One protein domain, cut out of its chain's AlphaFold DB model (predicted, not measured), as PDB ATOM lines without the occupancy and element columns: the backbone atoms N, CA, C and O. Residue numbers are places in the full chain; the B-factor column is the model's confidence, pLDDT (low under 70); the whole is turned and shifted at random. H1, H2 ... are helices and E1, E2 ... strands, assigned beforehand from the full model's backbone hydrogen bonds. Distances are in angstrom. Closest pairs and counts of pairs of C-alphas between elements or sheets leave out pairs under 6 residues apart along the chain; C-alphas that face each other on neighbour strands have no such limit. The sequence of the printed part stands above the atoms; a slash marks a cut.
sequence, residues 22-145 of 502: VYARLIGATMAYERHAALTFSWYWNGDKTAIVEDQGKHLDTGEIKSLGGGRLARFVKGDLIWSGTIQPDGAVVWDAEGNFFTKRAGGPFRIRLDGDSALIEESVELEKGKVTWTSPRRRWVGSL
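Overview. This is residues 22 to 145 of the 502 residues of an uncharacterized protein of Pelomonas sp. Root1444 (UniProt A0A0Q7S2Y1). This is a closed barrel of ten antiparallel strands, E1 to E10, set round the ring in the order in which they follow along the chain, with the ring closed where E10 comes back beside E1. A short helix, H1, sits outside the barrel at one end, while a second short helix, H2, sits toward the other end, in the stretch that joins E7 to E8. The hairpin of E9 and E10 makes the longest strands, and E10 bends sharply as it goes round. The printed part has 124 residues, with two named helices and ten named strands in the order H1, E1 to E7, H2, E8 to E10, and its class is mostly strand. The whole is compact and rounded, with a radius of gyration of the C-alphas of 13.8 A and spans of 34 by 30 by 28 A.

Arrangement. Begin at H1, residues 23 to 26, which is on the barrel, outside it, at a height over the sheet of 5.5 A and over none of the strands. After a tight link comes E1, residues 30 to 33, and then E2, residues 36 to 45; they form a hairpin, with N 31 and O 41 2.8 A apart. The C-alphas of Leu 26 and Trp 43, 5.9 A apart, are the closest of H1 and E2. E2 pairs in a staggered way, with E1 over residues 36 to 42 and with E3, residues 51 to 55, over residues 42 to 45; look for N 53 and O 44, 2.7 A apart. E4, residues 63 to 69, is the next antiparallel neighbour, with N 54 and O 63 2.8 A apart. E5, residues 72 to 77, follows with N 64 and O 76 at 2.8 A, and E6, residues 80 to 87, with N 85 and O 73 at 2.8 A. E7, residues 93 to 97, with N 86 and O 94 at 2.8 A, ends a meander of E1 to E7, each strand the antiparallel neighbour of the one before. H2, residues 101 to 105, is on the barrel; its closest C-alpha to E7 is that of Thr 103, 5.6 A from that of Ala 97. E8, residues 110 to 115, is antiparallel to E7, with N 95 and O 110 2.8 A apart, and H1 is near it. E8, E9, residues 119 to 128, and E10, residues 131 to 144, make a second meander, with N 111 and O 123 at 2.8 A and N 124 and O 136 at 2.8 A. E10 closes the ring on E1 at 113 degrees between their directions, with N 32 and O 142 2.9 A apart. H2 has its O i to N i+4 pair within hydrogen-bond range, and H1 is too short for one.

Along the chain. Find C-alpha 23 at (-30.557, 19.763, -70.466), where H1 begins. E2 runs 25.2 A from C-alpha 36 to C-alpha 45, and E6 runs 20.8 A from C-alpha 80 to C-alpha 87. E9 runs 27.3 A, from C-alpha 119 at (-32.993, 28.139, -79.634) to C-alpha 128. E10 bends by 91 degrees at residue 134; its first and last C-alphas are 30.5 A apart, and C-alpha 144 is at (-35.667, 21.656, -83.249).

Size, cuts and confidence. The two C-alphas farthest apart, those of Gly 47 and Thr 133, are 37.9 A apart. The printed part has no cut, and no link is long; that from E3 to E4 is short and the others are tight. The mean pLDDT of the printed part is 92.0, and residues 99 to 104 and residue 106 are under 70.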
ATOM      1  N   VAL A  22     -32.230  22.851 -68.025       96.44
ATOM      2  CA  VAL A  22     -32.348  23.020 -69.473       96.44
ATOM      3  C   VAL A  22     -31.977  21.760 -70.264       96.44
ATOM      4  O   VAL A  22     -32.581  21.486 -71.302       96.44
ATOM      5  N   TYR A  23     -31.040  20.950 -69.760       96.62
ATOM      6  CA  TYR A  23     -30.557  19.763 -70.466       96.62
ATOM      7  C   TYR A  23     -31.592  18.641 -70.523       96.62
ATOM      8  O   TYR A  23     -31.547  17.846 -71.457       96.62
ATOM      9  N   ALA A  24     -32.571  18.620 -69.611       95.12
ATOM     10  CA  ALA A  24     -33.702  17.695 -69.699       95.12
ATOM     11  C   ALA A  24     -34.433  17.813 -71.046       95.12
ATOM     12  O   ALA A  24     -34.807  16.812 -71.650       95.12
ATOM     13  N   ARG A  25     -34.595  19.048 -71.539       94.75
ATOM     14  CA  ARG A  25     -35.297  19.342 -72.796       94.75
ATOM     15  C   ARG A  25     -34.425  19.152 -74.036       94.75
ATOM     16  O   ARG A  25     -34.959  19.083 -75.137       94.75
ATOM     17  N   LEU A  26     -33.104  19.085 -73.870       96.06
ATOM     18  CA  LEU A  26     -32.161  18.934 -74.978       96.06
ATOM     19  C   LEU A  26     -31.954  17.477 -75.397       96.06
ATOM     20  O   LEU A  26     -31.425  17.246 -76.477       96.06
ATOM     21  N   ILE A  27     -32.370  16.492 -74.599       95.94
ATOM     22  CA  ILE A  27     -32.179  15.073 -74.933       95.94
ATOM     23  C   ILE A  27     -32.909  14.707 -76.226       95.94
ATOM     24  O   ILE A  27     -34.133  14.702 -76.266       95.94
ATOM     25  N   GLY A  28     -32.147  14.340 -77.257       94.94
ATOM     26  CA  GLY A  28     -32.620  14.057 -78.612       94.94
ATOM     27  C   GLY A  28     -32.581  15.269 -79.549       94.94
ATOM     28  O   GLY A  28     -32.817  15.116 -80.745       94.94
ATOM     29  N   ALA A  29     -32.266  16.464 -79.041       96.00
ATOM     30  CA  ALA A  29     -32.097  17.658 -79.856       96.00
ATOM     31  C   ALA A  29     -30.774  17.610 -80.630       96.00
ATOM     32  O   ALA A  29     -29.758  17.101 -80.154       96.00
ATOM     33  N   THR A  30     -30.785  18.206 -81.821       96.38
ATOM     34  CA  THR A  30     -29.581  18.578 -82.567       96.38
ATOM     35  C   THR A  30     -29.706  20.045 -82.947       96.38
ATOM     36  O   THR A  30     -30.700  20.445 -83.553       96.38
ATOM     37  N   MET A  31     -28.719  20.853 -82.578       96.12
ATOM     38  CA  MET A  31     -28.721  22.290 -82.830       96.12
ATOM     39  C   MET A  31     -27.443  22.732 -83.531       96.12
ATOM     40  O   MET A  31     -26.352  22.259 -83.221       96.12
ATOM     41  N   ALA A  32     -27.571  23.669 -84.464       95.44
ATOM     42  CA  ALA A  32     -26.455  24.259 -85.185       95.44
ATOM     43  C   ALA A  32     -26.116  25.632 -84.603       95.44
ATOM     44  O   ALA A  32     -27.008  26.418 -84.281       95.44
ATOM     45  N   TYR A  33     -24.827  25.944 -84.480       94.50
ATOM     46  CA  TYR A  33     -24.400  27.271 -84.051       94.50
ATOM     47  C   TYR A  33     -24.760  28.316 -85.119       94.50
ATOM     48  O   TYR A  33     -24.324  28.206 -86.262       94.50
ATOM     49  N   GLU A  34     -25.518  29.355 -84.751       92.06
ATOM     50  CA  GLU A  34     -26.110  30.322 -85.696       92.06
ATOM     51  C   GLU A  34     -25.056  31.006 -86.585       92.06
ATOM     52  O   GLU A  34     -25.287  31.235 -87.769       92.06
ATOM     53  N   ARG A  35     -23.859  31.281 -86.044       89.81
ATOM     54  CA  ARG A  35     -22.758  31.908 -86.801       89.81
ATOM     55  C   ARG A  35     -21.900  30.915 -87.591       89.81
ATOM     56  O   ARG A  35     -21.224  31.329 -88.530       89.81
ATOM     57  N   HIS A  36     -21.911  29.629 -87.229       88.19
ATOM     58  CA  HIS A  36     -21.180  28.574 -87.939       88.19
ATOM     59  C   HIS A  36     -22.003  27.287 -87.979       88.19
ATOM     60  O   HIS A  36     -21.818  26.396 -87.154       88.19
ATOM     61  N   ALA A  37     -22.868  27.166 -88.987       86.75
ATOM     62  CA  ALA A  37     -23.783  26.033 -89.128       86.75
ATOM     63  C   ALA A  37     -23.091  24.654 -89.201       86.75
ATOM     64  O   ALA A  37     -23.721  23.640 -88.925       86.75
ATOM     65  N   ALA A  38     -21.796  24.608 -89.539       87.31
ATOM     66  CA  ALA A  38     -20.992  23.383 -89.521       87.31
ATOM     67  C   ALA A  38     -20.706  22.844 -88.103       87.31
ATOM     68  O   ALA A  38     -20.334  21.683 -87.960       87.31
ATOM     69  N   LEU A  39     -20.863  23.669 -87.061       91.06
ATOM     70  CA  LEU A  39     -20.737  23.246 -85.669       91.06
ATOM     71  C   LEU A  39     -22.116  22.846 -85.142       91.06
ATOM     72  O   LEU A  39     -22.918  23.695 -84.743       91.06
ATOM     73  N   THR A  40     -22.375  21.543 -85.157       93.94
ATOM     74  CA  THR A  40     -23.600  20.939 -84.632       93.94
ATOM     75  C   THR A  40     -23.353  20.329 -83.266       93.94
ATOM     76  O   THR A  40     -22.341  19.664 -83.058       93.94
ATOM     77  N   PHE A  41     -24.301  20.530 -82.363       96.19
ATOM     78  CA  PHE A  41     -24.320  19.951 -81.032       96.19
ATOM     79  C   PHE A  41     -25.523  19.023 -80.936       96.19
ATOM     80  O   PHE A  41     -26.620  19.404 -81.349       96.19
ATOM     81  N   SER A  42     -25.333  17.823 -80.405       96.81
ATOM     82  CA  SER A  42     -26.417  16.905 -80.078       96.81
ATOM     83  C   SER A  42     -26.303  16.448 -78.631       96.81
ATOM     84  O   SER A  42     -25.207  16.335 -78.079       96.81
ATOM     85  N   TRP A  43     -27.452  16.214 -78.001       97.38
ATOM     86  CA  TRP A  43     -27.509  15.751 -76.619       97.38
ATOM     87  C   TRP A  43     -28.270  14.438 -76.544       97.38
ATOM     88  O   TRP A  43     -29.378  14.323 -77.062       97.38
ATOM     89  N   TYR A  44     -27.693  13.434 -75.896       96.31
ATOM     90  CA  TYR A  44     -28.316  12.123 -75.729       96.31
ATOM     91  C   TYR A  44     -27.852  11.471 -74.431       96.31
ATOM     92  O   TYR A  44     -26.857  11.870 -73.840       96.31
ATOM     93  N   TRP A  45     -28.583  10.473 -73.949       95.75
ATOM     94  CA  TRP A  45     -28.144   9.700 -72.788       95.75
ATOM     95  C   TRP A  45     -26.950   8.817 -73.145       95.75
ATOM     96  O   TRP A  45     -26.946   8.186 -74.202       95.75
ATOM     97  N   ASN A  46     -25.975   8.708 -72.243       95.31
ATOM     98  CA  ASN A  46     -24.984   7.638 -72.334       95.31
ATOM     99  C   ASN A  46     -25.659   6.256 -72.202       95.31
ATOM    100  O   ASN A  46     -26.831   6.156 -71.827       95.31
ATOM    101  N   GLY A  47     -24.921   5.178 -72.501       92.62
ATOM    102  CA  GLY A  47     -25.467   3.810 -72.503       92.62
ATOM    103  C   GLY A  47     -26.178   3.427 -71.200       92.62
ATOM    104  O   GLY A  47     -27.256   2.834 -71.236       92.62
ATOM    105  N   ASP A  48     -25.636   3.874 -70.067       92.75
ATOM    106  CA  ASP A  48     -26.166   3.575 -68.733       92.75
ATOM    107  C   ASP A  48     -27.228   4.581 -68.253       92.75
ATOM    108  O   ASP A  48     -27.756   4.440 -67.151       92.75
ATOM    109  N   LYS A  49     -27.547   5.614 -69.050       92.12
ATOM    110  CA  LYS A  49     -28.486   6.704 -68.709       92.12
ATOM    111  C   LYS A  49     -28.160   7.422 -67.391       92.12
ATOM    112  O   LYS A  49     -29.046   7.927 -66.706       92.12
ATOM    113  N   THR A  50     -26.880   7.489 -67.043       93.62
ATOM    114  CA  THR A  50     -26.355   8.180 -65.853       93.62
ATOM    115  C   THR A  50     -25.805   9.570 -66.170       93.62
ATOM    116  O   THR A  50     -25.632  10.388 -65.266       93.62
ATOM    117  N   ALA A  51     -25.535   9.850 -67.446       95.88
ATOM    118  CA  ALA A  51     -24.999  11.118 -67.917       95.88
ATOM    119  C   ALA A  51     -25.634  11.527 -69.248       95.88
ATOM    120  O   ALA A  51     -25.956  10.683 -70.089       95.88
ATOM    121  N   ILE A  52     -25.760  12.835 -69.449       97.06
ATOM    122  CA  ILE A  52     -26.109  13.425 -70.738       97.06
ATOM    123  C   ILE A  52     -24.811  13.646 -71.509       97.06
ATOM    124  O   ILE A  52     -23.944  14.401 -71.079       97.06
ATOM    125  N   VAL A  53     -24.675  12.982 -72.644       97.19
ATOM    126  CA  VAL A  53     -23.586  13.183 -73.592       97.19
ATOM    127  C   VAL A  53     -23.902  14.410 -74.436       97.19
ATOM    128  O   VAL A  53     -24.963  14.478 -75.047       97.19
ATOM    129  N   GLU A  54     -22.988  15.373 -74.454       97.00
ATOM    130  CA  GLU A  54     -22.977  16.522 -75.354       97.00
ATOM    131  C   GLU A  54     -21.942  16.261 -76.451       97.00
ATOM    132  O   GLU A  54     -20.733  16.405 -76.246       97.00
ATOM    133  N   ASP A  55     -22.420  15.851 -77.617       96.38
ATOM    134  CA  ASP A  55     -21.593  15.594 -78.788       96.38
ATOM    135  C   ASP A  55     -21.508  16.858 -79.642       96.38
ATOM    136  O   ASP A  55     -22.511  17.391 -80.110       96.38
ATOM    137  N   GLN A  56     -20.288  17.354 -79.817       92.38
ATOM    138  CA  GLN A  56     -19.983  18.599 -80.520       92.38
ATOM    139  C   GLN A  56     -19.536  18.348 -81.974       92.38
ATOM    140  O   GLN A  56     -18.926  19.211 -82.618       92.38
ATOM    141  N   GLY A  57     -19.806  17.144 -82.488       88.56
ATOM    142  CA  GLY A  57     -19.403  16.695 -83.812       88.56
ATOM    143  C   GLY A  57     -17.903  16.402 -83.913       88.56
ATOM    144  O   GLY A  57     -17.170  16.345 -82.933       88.56
ATOM    145  N   LYS A  58     -17.404  16.238 -85.145       83.44
ATOM    146  CA  LYS A  58     -16.016  15.799 -85.416       83.44
ATOM    147  C   LYS A  58     -14.924  16.790 -84.997       83.44
ATOM    148  O   LYS A  58     -13.745  16.454 -85.073       83.44
ATOM    149  N   HIS A  59     -15.288  18.022 -84.657       77.44
ATOM    150  CA  HIS A  59     -14.332  19.110 -84.460       77.44
ATOM    151  C   HIS A  59     -13.927  19.315 -83.002       77.44
ATOM    152  O   HIS A  59     -12.951  20.018 -82.748       77.44
ATOM    153  N   LEU A  60     -14.672  18.742 -82.058       84.19
ATOM    154  CA  LEU A  60     -14.522  19.008 -80.634       84.19
ATOM    155  C   LEU A  60     -14.720  17.713 -79.841       84.19
ATOM    156  O   LEU A  60     -15.393  16.789 -80.290       84.19
ATOM    157  N   ASP A  61     -14.098  17.643 -78.668       90.75
ATOM    158  CA  ASP A  61     -14.232  16.485 -77.789       90.75
ATOM    159  C   ASP A  61     -15.658  16.393 -77.225       90.75
ATOM    160  O   ASP A  61     -16.262  17.401 -76.850       90.75
ATOM    161  N   THR A  62     -16.178  15.171 -77.123       94.56
ATOM    162  CA  THR A  62     -17.473  14.888 -76.499       94.56
ATOM    163  C   THR A  62     -17.437  15.211 -75.002       94.56
ATOM    164  O   THR A  62     -16.501  14.829 -74.291       94.56
ATOM    165  N   GLY A  63     -18.464  15.912 -74.520       95.69
ATOM    166  CA  GLY A  63     -18.658  16.196 -73.101       95.69
ATOM    167  C   GLY A  63     -19.653  15.238 -72.446       95.69
ATOM    168  O   GLY A  63     -20.611  14.807 -73.078       95.69
ATOM    169  N   GLU A  64     -19.474  14.944 -71.161       97.31
ATOM    170  CA  GLU A  64     -20.466  14.259 -70.325       97.31
ATOM    171  C   GLU A  64     -20.965  15.197 -69.229       97.31
ATOM    172  O   GLU A  64     -20.174  15.746 -68.466       97.31
ATOM    173  N   ILE A  65     -22.278  15.349 -69.101       97.38
ATOM    174  CA  ILE A  65     -22.931  16.120 -68.047       97.38
ATOM    175  C   ILE A  65     -23.547  15.138 -67.055       97.38
ATOM    176  O   ILE A  65     -24.390  14.320 -67.420       97.38
ATOM    177  N   LYS A  66     -23.126  15.211 -65.793       96.69
ATOM    178  CA  LYS A  66     -23.578  14.346 -64.696       96.69
ATOM    179  C   LYS A  66     -24.307  15.169 -63.648       96.69
ATOM    180  O   LYS A  66     -23.874  16.274 -63.324       96.69
ATOM    181  N   SER A  67     -25.392  14.627 -63.101       96.19
ATOM    182  CA  SER A  67     -26.037  15.221 -61.933       96.19
ATOM    183  C   SER A  67     -25.241  14.888 -60.676       96.19
ATOM    184  O   SER A  67     -24.837  13.744 -60.473       96.19
ATOM    185  N   LEU A  68     -25.023  15.892 -59.832       95.38
ATOM    186  CA  LEU A  68     -24.440  15.740 -58.499       95.38
ATOM    187  C   LEU A  68     -25.520  15.757 -57.400       95.38
ATOM    188  O   LEU A  68     -25.193  15.751 -56.215       95.38
ATOM    189  N   GLY A  69     -26.802  15.804 -57.785       92.88
ATOM    190  CA  GLY A  69     -27.920  16.029 -56.872       92.88
ATOM    191  C   GLY A  69     -28.035  17.488 -56.410       92.88
ATOM    192  O   GLY A  69     -27.174  18.326 -56.683       92.88
ATOM    193  N   GLY A  70     -29.142  17.818 -55.736       92.31
ATOM    194  CA  GLY A  70     -29.359  19.146 -55.141       92.31
ATOM    195  C   GLY A  70     -29.302  20.314 -56.135       92.31
ATOM    196  O   GLY A  70     -28.802  21.380 -55.787       92.31
ATOM    197  N   GLY A  71     -29.736  20.104 -57.382       94.38
ATOM    198  CA  GLY A  71     -29.679  21.122 -58.438       94.38
ATOM    199  C   GLY A  71     -28.274  21.386 -58.998       94.38
ATOM    200  O   GLY A  71     -28.077  22.373 -59.706       94.38
ATOM    201  N   ARG A  72     -27.279  20.543 -58.686       96.75
ATOM    202  CA  ARG A  72     -25.900  20.686 -59.172       96.75
ATOM    203  C   ARG A  72     -25.594  19.720 -60.309       96.75
ATOM    204  O   ARG A  72     -25.991  18.555 -60.277       96.75
ATOM    205  N   LEU A  73     -24.828  20.201 -61.282       96.88
ATOM    206  CA  LEU A  73     -24.343  19.446 -62.434       96.88
ATOM    207  C   LEU A  73     -22.812  19.513 -62.504       96.88
ATOM    208  O   LEU A  73     -22.199  20.448 -61.995       96.88
ATOM    209  N   ALA A  74     -22.194  18.547 -63.167       96.19
ATOM    210  CA  ALA A  74     -20.771  18.538 -63.484       96.19
ATOM    211  C   ALA A  74     -20.575  18.177 -64.954       96.19
ATOM    212  O   ALA A  74     -21.198  17.233 -65.438       96.19
ATOM    213  N   ARG A  75     -19.718  18.917 -65.662       95.44
ATOM    214  CA  ARG A  75     -19.388  18.673 -67.071       95.44
ATOM    215  C   ARG A  75     -17.954  18.182 -67.193       95.44
ATOM    216  O   ARG A  75     -17.016  18.899 -66.837       95.44
ATOM    217  N   PHE A  76     -17.804  16.988 -67.746       94.44
ATOM    218  CA  PHE A  76     -16.539  16.308 -67.968       94.44
ATOM    219  C   PHE A  76     -16.192  16.288 -69.451       94.44
ATOM    220  O   PHE A  76     -17.078  16.142 -70.287       94.44
ATOM    221  N   VAL A  77     -14.910  16.396 -69.789       92.81
ATOM    222  CA  VAL A  77     -14.401  16.185 -71.151       92.81
ATOM    223  C   VAL A  77     -13.181  15.286 -71.034       92.81
ATOM    224  O   VAL A  77     -12.276  15.594 -70.265       92.81
ATOM    225  N   LYS A  78     -13.170  14.148 -71.741       91.56
ATOM    226  CA  LYS A  78     -12.112  13.119 -71.610       91.56
ATOM    227  C   LYS A  78     -11.879  12.641 -70.164       91.56
ATOM    228  O   LYS A  78     -10.776  12.253 -69.803       91.56
ATOM    229  N   GLY A  79     -12.930  12.653 -69.341       91.81
ATOM    230  CA  GLY A  79     -12.879  12.245 -67.933       91.81
ATOM    231  C   GLY A  79     -12.455  13.346 -66.955       91.81
ATOM    232  O   GLY A  79     -12.672  13.186 -65.757       91.81
ATOM    233  N   ASP A  80     -11.947  14.480 -67.441       90.56
ATOM    234  CA  ASP A  80     -11.567  15.610 -66.595       90.56
ATOM    235  C   ASP A  80     -12.773  16.500 -66.304       90.56
ATOM    236  O   ASP A  80     -13.528  16.850 -67.213       90.56
ATOM    237  N   LEU A  81     -12.947  16.896 -65.042       90.50
ATOM    238  CA  LEU A  81     -13.956  17.877 -64.649       90.50
ATOM    239  C   LEU A  81     -13.552  19.258 -65.168       90.50
ATOM    240  O   LEU A  81     -12.518  19.800 -64.776       90.50
ATOM    241  N   ILE A  82     -14.372  19.827 -66.049       91.69
ATOM    242  CA  ILE A  82     -14.096  21.133 -66.652       91.69
ATOM    243  C   ILE A  82     -15.009  22.213 -66.060       91.69
ATOM    244  O   ILE A  82     -14.551  23.328 -65.824       91.69
ATOM    245  N   TRP A  83     -16.282  21.900 -65.794       93.81
ATOM    246  CA  TRP A  83     -17.246  22.878 -65.274       93.81
ATOM    247  C   TRP A  83     -18.143  22.304 -64.185       93.81
ATOM    248  O   TRP A  83     -18.597  21.162 -64.285       93.81
ATOM    249  N   SER A  84     -18.474  23.153 -63.213       95.38
ATOM    250  CA  SER A  84     -19.476  22.888 -62.182       95.38
ATOM    251  C   SER A  84     -20.704  23.761 -62.426       95.38
ATOM    252  O   SER A  84     -20.609  24.978 -62.531       95.38
ATOM    253  N   GLY A  85     -21.863  23.128 -62.575       96.50
ATOM    254  CA  GLY A  85     -23.122  23.757 -62.957       96.50
ATOM    255  C   GLY A  85     -24.096  23.860 -61.788       96.50
ATOM    256  O   GLY A  85     -24.162  22.960 -60.951       96.50
ATOM    257  N   THR A  86     -24.881  24.934 -61.746       97.06
ATOM    258  CA  THR A  86     -26.006  25.102 -60.814       97.06
ATOM    259  C   THR A  86     -27.276  25.428 -61.589       97.06
ATOM    260  O   THR A  86     -27.315  26.414 -62.331       97.06
ATOM    261  N   ILE A  87     -28.308  24.607 -61.405       97.06
ATOM    262  CA  ILE A  87     -29.644  24.811 -61.965       97.06
ATOM    263  C   ILE A  87     -30.310  25.967 -61.217       97.06
ATOM    264  O   ILE A  87     -30.379  25.989 -59.990       97.06
ATOM    265  N   GLN A  88     -30.768  26.949 -61.978       96.62
ATOM    266  CA  GLN A  88     -31.478  28.123 -61.496       96.62
ATOM    267  C   GLN A  88     -32.991  27.849 -61.414       96.62
ATOM    268  O   GLN A  88     -33.477  26.903 -62.039       96.62
ATOM    269  N   PRO A  89     -33.767  28.675 -60.683       94.31
ATOM    270  CA  PRO A  89     -35.217  28.489 -60.544       94.31
ATOM    271  C   PRO A  89     -36.004  28.485 -61.863       94.31
ATOM    272  O   PRO A  89     -37.080  27.903 -61.933       94.31
ATOM    273  N   ASP A  90     -35.478  29.120 -62.909       93.81
ATOM    274  CA  ASP A  90     -36.057  29.142 -64.257       93.81
ATOM    275  C   ASP A  90     -35.628  27.943 -65.127       93.81
ATOM    276  O   ASP A  90     -35.921  27.895 -66.321       93.81
ATOM    277  N   GLY A  91     -34.897  26.986 -64.547       95.75
ATOM    278  CA  GLY A  91     -34.351  25.819 -65.229       95.75
ATOM    279  C   GLY A  91     -33.058  26.085 -66.004       95.75
ATOM    280  O   GLY A  91     -32.458  25.134 -66.505       95.75
ATOM    281  N   ALA A  92     -32.578  27.331 -66.101       97.19
ATOM    282  CA  ALA A  92     -31.288  27.618 -66.725       97.19
ATOM    283  C   ALA A  92     -30.138  27.006 -65.911       97.19
ATOM    284  O   ALA A  92     -30.242  26.831 -64.700       97.19
ATOM    285  N   VAL A  93     -29.011  26.710 -66.556       97.94
ATOM    286  CA  VAL A  93     -27.820  26.187 -65.870       97.94
ATOM    287  C   VAL A  93     -26.712  27.223 -65.926       97.94
ATOM    288  O   VAL A  93     -26.303  27.632 -67.009       97.94
ATOM    289  N   VAL A  94     -26.217  27.637 -64.762       97.69
ATOM    290  CA  VAL A  94     -25.042  28.507 -64.635       97.69
ATOM    291  C   VAL A  94     -23.818  27.633 -64.410       97.69
ATOM    292  O   VAL A  94     -23.745  26.932 -63.405       97.69
ATOM    293  N   TRP A  95     -22.876  27.677 -65.344       96.75
ATOM    294  CA  TRP A  95     -21.602  26.976 -65.297       96.75
ATOM    295  C   TRP A  95     -20.510  27.888 -64.747       96.75
ATOM    296  O   TRP A  95     -20.251  28.966 -65.287       96.75
ATOM    297  N   ASP A  96     -19.847  27.422 -63.695       93.88
ATOM    298  CA  ASP A  96     -18.673  28.042 -63.100       93.88
ATOM    299  C   ASP A  96     -17.420  27.202 -63.384       93.88
ATOM    300  O   ASP A  96     -17.442  25.965 -63.409       93.88
ATOM    301  N   ALA A  97     -16.325  27.901 -63.658       84.00
ATOM    302  CA  ALA A  97     -15.037  27.323 -63.985       84.00
ATOM    303  C   ALA A  97     -14.344  26.884 -62.693       84.00
ATOM    304  O   ALA A  97     -13.879  27.725 -61.923       84.00
ATOM    305  N   GLU A  98     -14.175  25.578 -62.475       71.94
ATOM    306  CA  GLU A  98     -13.386  25.087 -61.340       71.94
ATOM    307  C   GLU A  98     -11.889  25.288 -61.585       71.94
ATOM    308  O   GLU A  98     -11.182  24.371 -61.985       71.94
ATOM    309  N   GLY A  99     -11.407  26.518 -61.376       58.56
ATOM    310  CA  GLY A  99     -10.013  26.873 -61.077       58.56
ATOM    311  C   GLY A  99      -8.928  26.531 -62.111       58.56
ATOM    312  O   GLY A  99      -7.812  27.038 -61.988       58.56
ATOM    313  N   ASN A 100      -9.214  25.720 -63.125       64.81
ATOM    314  CA  ASN A 100      -8.241  25.258 -64.094       64.81
ATOM    315  C   ASN A 100      -7.905  26.396 -65.068       64.81
ATOM    316  O   ASN A 100      -8.761  27.139 -65.548       64.81
ATOM    317  N   PHE A 101      -6.621  26.556 -65.371       67.12
ATOM    318  CA  PHE A 101      -6.117  27.580 -66.280       67.12
ATOM    319  C   PHE A 101      -6.825  27.559 -67.649       67.12
ATOM    320  O   PHE A 101      -7.080  28.614 -68.237       67.12
ATOM    321  N   PHE A 102      -7.205  26.371 -68.134       63.56
ATOM    322  CA  PHE A 102      -7.888  26.206 -69.418       63.56
ATOM    323  C   PHE A 102      -9.293  26.828 -69.448       63.56
ATOM    324  O   PHE A 102      -9.663  27.438 -70.452       63.56
ATOM    325  N   THR A 103     -10.056  26.766 -68.354       65.75
ATOM    326  CA  THR A 103     -11.420  27.319 -68.305       65.75
ATOM    327  C   THR A 103     -11.444  28.838 -68.193       65.75
ATOM    328  O   THR A 103     -12.324  29.480 -68.764       65.75
ATOM    329  N   LYS A 104     -10.408  29.451 -67.601       67.31
ATOM    330  CA  LYS A 104     -10.226  30.914 -67.652       67.31
ATOM    331  C   LYS A 104     -10.022  31.427 -69.077       67.31
ATOM    332  O   LYS A 104     -10.542  32.484 -69.426       67.31
ATOM    333  N   ARG A 105      -9.318  30.671 -69.928       72.62
ATOM    334  CA  ARG A 105      -9.181  30.988 -71.362       72.62
ATOM    335  C   ARG A 105     -10.468  30.745 -72.155       72.62
ATOM    336  O   ARG A 105     -10.683  31.408 -73.163       72.62
ATOM    337  N   ALA A 106     -11.325  29.838 -71.692       68.75
ATOM    338  CA  ALA A 106     -12.581  29.481 -72.349       68.75
ATOM    339  C   ALA A 106     -13.715  30.513 -72.167       68.75
ATOM    340  O   ALA A 106     -14.817  30.291 -72.671       68.75
ATOM    341  N   GLY A 107     -13.455  31.666 -71.537       81.56
ATOM    342  CA  GLY A 107     -14.358  32.827 -71.537       81.56
ATOM    343  C   GLY A 107     -15.163  33.061 -70.260       81.56
ATOM    344  O   GLY A 107     -16.184  33.735 -70.331       81.56
ATOM    345  N   GLY A 108     -14.695  32.548 -69.116       90.25
ATOM    346  CA  GLY A 108     -15.320  32.795 -67.812       90.25
ATOM    347  C   GLY A 108     -16.614  32.002 -67.583       90.25
ATOM    348  O   GLY A 108     -16.946  31.135 -68.396       90.25
ATOM    349  N   PRO A 109     -17.316  32.253 -66.464       94.50
ATOM    350  CA  PRO A 109     -18.592  31.611 -66.180       94.50
ATOM    351  C   PRO A 109     -19.647  32.004 -67.219       94.50
ATOM    352  O   PRO A 109     -19.649  33.112 -67.767       94.50
ATOM    353  N   PHE A 110     -20.556  31.078 -67.500       96.56
ATOM    354  CA  PHE A 110     -21.609  31.274 -68.491       96.56
ATOM    355  C   PHE A 110     -22.910  30.607 -68.059       96.56
ATOM    356  O   PHE A 110     -22.931  29.718 -67.214       96.56
ATOM    357  N   ARG A 111     -24.018  31.040 -68.651       97.31
ATOM    358  CA  ARG A 111     -25.357  30.515 -68.402       97.31
ATOM    359  C   ARG A 111     -25.940  29.947 -69.682       97.31
ATOM    360  O   ARG A 111     -25.889  30.596 -70.720       97.31
ATOM    361  N   ILE A 112     -26.513  28.754 -69.587       97.81
ATOM    362  CA  ILE A 112     -27.233  28.086 -70.668       97.81
ATOM    363  C   ILE A 112     -28.728  28.145 -70.371       97.81
ATOM    364  O   ILE A 112     -29.171  27.697 -69.309       97.81
ATOM    365  N   ARG A 113     -29.512  28.671 -71.314       97.44
ATOM    366  CA  ARG A 113     -30.981  28.694 -71.249       97.44
ATOM    367  C   ARG A 113     -31.598  28.425 -72.613       97.44
ATOM    368  O   ARG A 113     -30.956  28.641 -73.639       97.44
ATOM    369  N   LEU A 114     -32.859  28.014 -72.623       96.56
ATOM    370  CA  LEU A 114     -33.652  27.965 -73.849       96.56
ATOM    371  C   LEU A 114     -34.332  29.312 -74.101       96.56
ATOM    372  O   LEU A 114     -34.695  30.037 -73.172       96.56
ATOM    373  N   ASP A 115     -34.482  29.636 -75.375       94.81
ATOM    374  CA  ASP A 115     -35.250  30.761 -75.891       94.81
ATOM    375  C   ASP A 115     -36.380  30.185 -76.754       94.81
ATOM    376  O   ASP A 115     -36.192  29.847 -77.926       94.81
ATOM    377  N   GLY A 116     -37.532  29.963 -76.113       91.94
ATOM    378  CA  GLY A 116     -38.646  29.214 -76.693       91.94
ATOM    379  C   GLY A 116     -38.301  27.744 -76.961       91.94
ATOM    380  O   GLY A 116     -37.576  27.114 -76.189       91.94
ATOM    381  N   ASP A 117     -38.826  27.211 -78.067       91.38
ATOM    382  CA  ASP A 117     -38.640  25.809 -78.473       91.38
ATOM    383  C   ASP A 117     -37.626  25.622 -79.615       91.38
ATOM    384  O   ASP A 117     -37.445  24.515 -80.123       91.38
ATOM    385  N   SER A 118     -36.968  26.707 -80.035       89.62
ATOM    386  CA  SER A 118     -36.152  26.733 -81.256       89.62
ATOM    387  C   SER A 118     -34.696  27.131 -81.046       89.62
ATOM    388  O   SER A 118     -33.902  27.041 -81.985       89.62
ATOM    389  N   ALA A 119     -34.335  27.632 -79.862       95.69
ATOM    390  CA  ALA A 119     -32.993  28.139 -79.634       95.69
ATOM    391  C   ALA A 119     -32.448  27.838 -78.237       95.69
ATOM    392  O   ALA A 119     -33.142  27.948 -77.230       95.69
ATOM    393  N   LEU A 120     -31.155  27.522 -78.202       97.25
ATOM    394  CA  LEU A 120     -30.326  27.488 -77.005       97.25
ATOM    395  C   LEU A 120     -29.464  28.750 -76.988       97.25
ATOM    396  O   LEU A 120     -28.866  29.106 -78.007       97.25
ATOM    397  N   ILE A 121     -29.388  29.425 -75.847       97.19
ATOM    398  CA  ILE A 121     -28.582  30.630 -75.653       97.19
ATOM    399  C   ILE A 121     -27.520  30.347 -74.595       97.19
ATOM    400  O   ILE A 121     -27.839  29.901 -73.494       97.19
ATOM    401  N   GLU A 122     -26.267  30.646 -74.932       97.19
ATOM    402  CA  GLU A 122     -25.158  30.758 -73.985       97.19
ATOM    403  C   GLU A 122     -24.911  32.241 -73.738       97.19
ATOM    404  O   GLU A 122     -24.652  33.010 -74.668       97.19
ATOM    405  N   GLU A 123     -24.992  32.638 -72.478       97.00
ATOM    406  CA  GLU A 123     -24.754  33.995 -72.001       97.00
ATOM    407  C   GLU A 123     -23.462  34.003 -71.184       97.00
ATOM    408  O   GLU A 123     -23.282  33.160 -70.310       97.00
ATOM    409  N   SER A 124     -22.564  34.955 -71.426       95.44
ATOM    410  CA  SER A 124     -21.514  35.274 -70.456       95.44
ATOM    411  C   SER A 124     -22.163  35.866 -69.215       95.44
ATOM    412  O   SER A 124     -23.037  36.725 -69.343       95.44
ATOM    413  N   VAL A 125     -21.731  35.433 -68.032       96.69
ATOM    414  CA  VAL A 125     -22.255  35.961 -66.770       96.69
ATOM    415  C   VAL A 125     -21.140  36.463 -65.868       96.69
ATOM    416  O   VAL A 125     -20.021  35.964 -65.919       96.69
ATOM    417  N   GLU A 126     -21.456  37.435 -65.019       93.75
ATOM    418  CA  GLU A 126     -20.629  37.760 -63.856       93.75
ATOM    419  C   GLU A 126     -21.292  37.203 -62.599       93.75
ATOM    420  O   GLU A 126     -22.513  37.292 -62.430       93.75
ATOM    421  N   LEU A 127     -20.478  36.587 -61.738       93.50
ATOM    422  CA  LEU A 127     -20.927  35.980 -60.493       93.50
ATOM    423  C   LEU A 127     -20.383  36.766 -59.302       93.50
ATOM    424  O   LEU A 127     -19.171  36.900 -59.140       93.50
ATOM    425  N   GLU A 128     -21.270  37.198 -58.413       92.81
ATOM    426  CA  GLU A 128     -20.913  37.724 -57.100       92.81
ATOM    427  C   GLU A 128     -21.449  36.776 -56.025       92.81
ATOM    428  O   GLU A 128     -22.658  36.587 -55.881       92.81
ATOM    429  N   LYS A 129     -20.545  36.127 -55.276       90.69
ATOM    430  CA  LYS A 129     -20.898  35.131 -54.240       90.69
ATOM    431  C   LYS A 129     -21.835  34.026 -54.770       90.69
ATOM    432  O   LYS A 129     -22.782  33.629 -54.095       90.69
ATOM    433  N   GLY A 130     -21.584  33.564 -55.997       87.38
ATOM    434  CA  GLY A 130     -22.371  32.519 -56.662       87.38
ATOM    435  C   GLY A 130     -23.717  32.980 -57.233       87.38
ATOM    436  O   GLY A 130     -24.469  32.146 -57.730       87.38
ATOM    437  N   LYS A 131     -24.038  34.281 -57.186       92.00
ATOM    438  CA  LYS A 131     -25.247  34.850 -57.796       92.00
ATOM    439  C   LYS A 131     -24.904  35.590 -59.084       92.00
ATOM    440  O   LYS A 131     -23.927  36.330 -59.118       92.00
ATOM    441  N   VAL A 132     -25.729  35.416 -60.113       94.25
ATOM    442  CA  VAL A 132     -25.606  36.141 -61.384       94.25
ATOM    443  C   VAL A 132     -25.954  37.616 -61.165       94.25
ATOM    444  O   VAL A 132     -27.076  37.922 -60.765       94.25
ATOM    445  N   THR A 133     -25.007  38.519 -61.419       96.31
ATOM    446  CA  THR A 133     -25.198  39.980 -61.303       96.31
ATOM    447  C   THR A 133     -25.279  40.678 -62.656       96.31
ATOM    448  O   THR A 133     -25.899  41.733 -62.771       96.31
ATOM    449  N   TRP A 134     -24.694  40.077 -63.692       96.00
ATOM    450  CA  TRP A 134     -24.711  40.587 -65.057       96.00
ATOM    451  C   TRP A 134     -24.760  39.438 -66.063       96.00
ATOM    452  O   TRP A 134     -24.216  38.362 -65.811       96.00
ATOM    453  N   THR A 135     -25.403  39.677 -67.206       94.62
ATOM    454  CA  THR A 135     -25.529  38.715 -68.307       94.62
ATOM    455  C   THR A 135     -25.357  39.415 -69.652       94.62
ATOM    456  O   THR A 135     -25.968  40.461 -69.875       94.62
ATOM    457  N   SER A 136     -24.623  38.807 -70.582       92.75
ATOM    458  CA  SER A 136     -24.579  39.222 -71.991       92.75
ATOM    459  C   SER A 136     -24.652  38.012 -72.914       92.75
ATOM    460  O   SER A 136     -23.946  37.031 -72.673       92.75
ATOM    461  N   PRO A 137     -25.438  38.058 -74.004       91.12
ATOM    462  CA  PRO A 137     -25.482  36.970 -74.972       91.12
ATOM    463  C   PRO A 137     -24.095  36.733 -75.578       91.12
ATOM    464  O   PRO A 137     -23.402  37.673 -75.972       91.12
ATOM    465  N   ARG A 138     -23.691  35.461 -75.650       92.56
ATOM    466  CA  ARG A 138     -22.391  35.035 -76.180       92.56
ATOM    467  C   ARG A 138     -22.550  34.175 -77.426       92.56
ATOM    468  O   ARG A 138     -21.888  34.431 -78.431       92.56
ATOM    469  N   ARG A 139     -23.420  33.164 -77.374       95.19
ATOM    470  CA  ARG A 139     -23.702  32.255 -78.493       95.19
ATOM    471  C   ARG A 139     -25.181  31.896 -78.543       95.19
ATOM    472  O   ARG A 139     -25.860  31.867 -77.520       95.19
ATOM    473  N   ARG A 140     -25.646  31.596 -79.751       96.94
ATOM    474  CA  ARG A 140     -26.991  31.106 -80.034       96.94
ATOM    475  C   ARG A 140     -26.887  29.889 -80.937       96.94
ATOM    476  O   ARG A 140     -26.197  29.936 -81.957       96.94
ATOM    477  N   TRP A 141     -27.566  28.817 -80.560       96.94
ATOM    478  CA  TRP A 141     -27.762  27.653 -81.411       96.94
ATOM    479  C   TRP A 141     -29.227  27.552 -81.772       96.94
ATOM    480  O   TRP A 141     -30.092  27.812 -80.938       96.94
ATOM    481  N   VAL A 142     -29.481  27.184 -83.018       96.81
ATOM    482  CA  VAL A 142     -30.818  27.048 -83.582       96.81
ATOM    483  C   VAL A 142     -31.031  25.606 -84.017       96.81
ATOM    484  O   VAL A 142     -30.132  24.961 -84.560       96.81
ATOM    485  N   GLY A 143     -32.217  25.083 -83.749       94.06
ATOM    486  CA  GLY A 143     -32.585  23.715 -84.086       94.06
ATOM    487  C   GLY A 143     -33.961  23.373 -83.542       94.06
ATOM    488  O   GLY A 143     -34.621  24.205 -82.923       94.06
ATOM    489  N   SER A 144     -34.393  22.141 -83.774       91.12
ATOM    490  CA  SER A 144     -35.667  21.656 -83.249       91.12
ATOM    491  C   SER A 144     -35.435  20.951 -81.921       91.12
ATOM    492  O   SER A 144     -34.646  20.004 -81.849       91.12
ATOM    493  N   LEU A 145     -36.137  21.390 -80.876       93.25
ATOM    494  CA  LEU A 145     -36.267  20.586 -79.669       93.25
ATOM    495  C   LEU A 145     -37.191  19.389 -79.936       93.25
ATOM    496  O   LEU A 145     -38.169  19.518 -80.679       93.25
TER     497      LEU A 145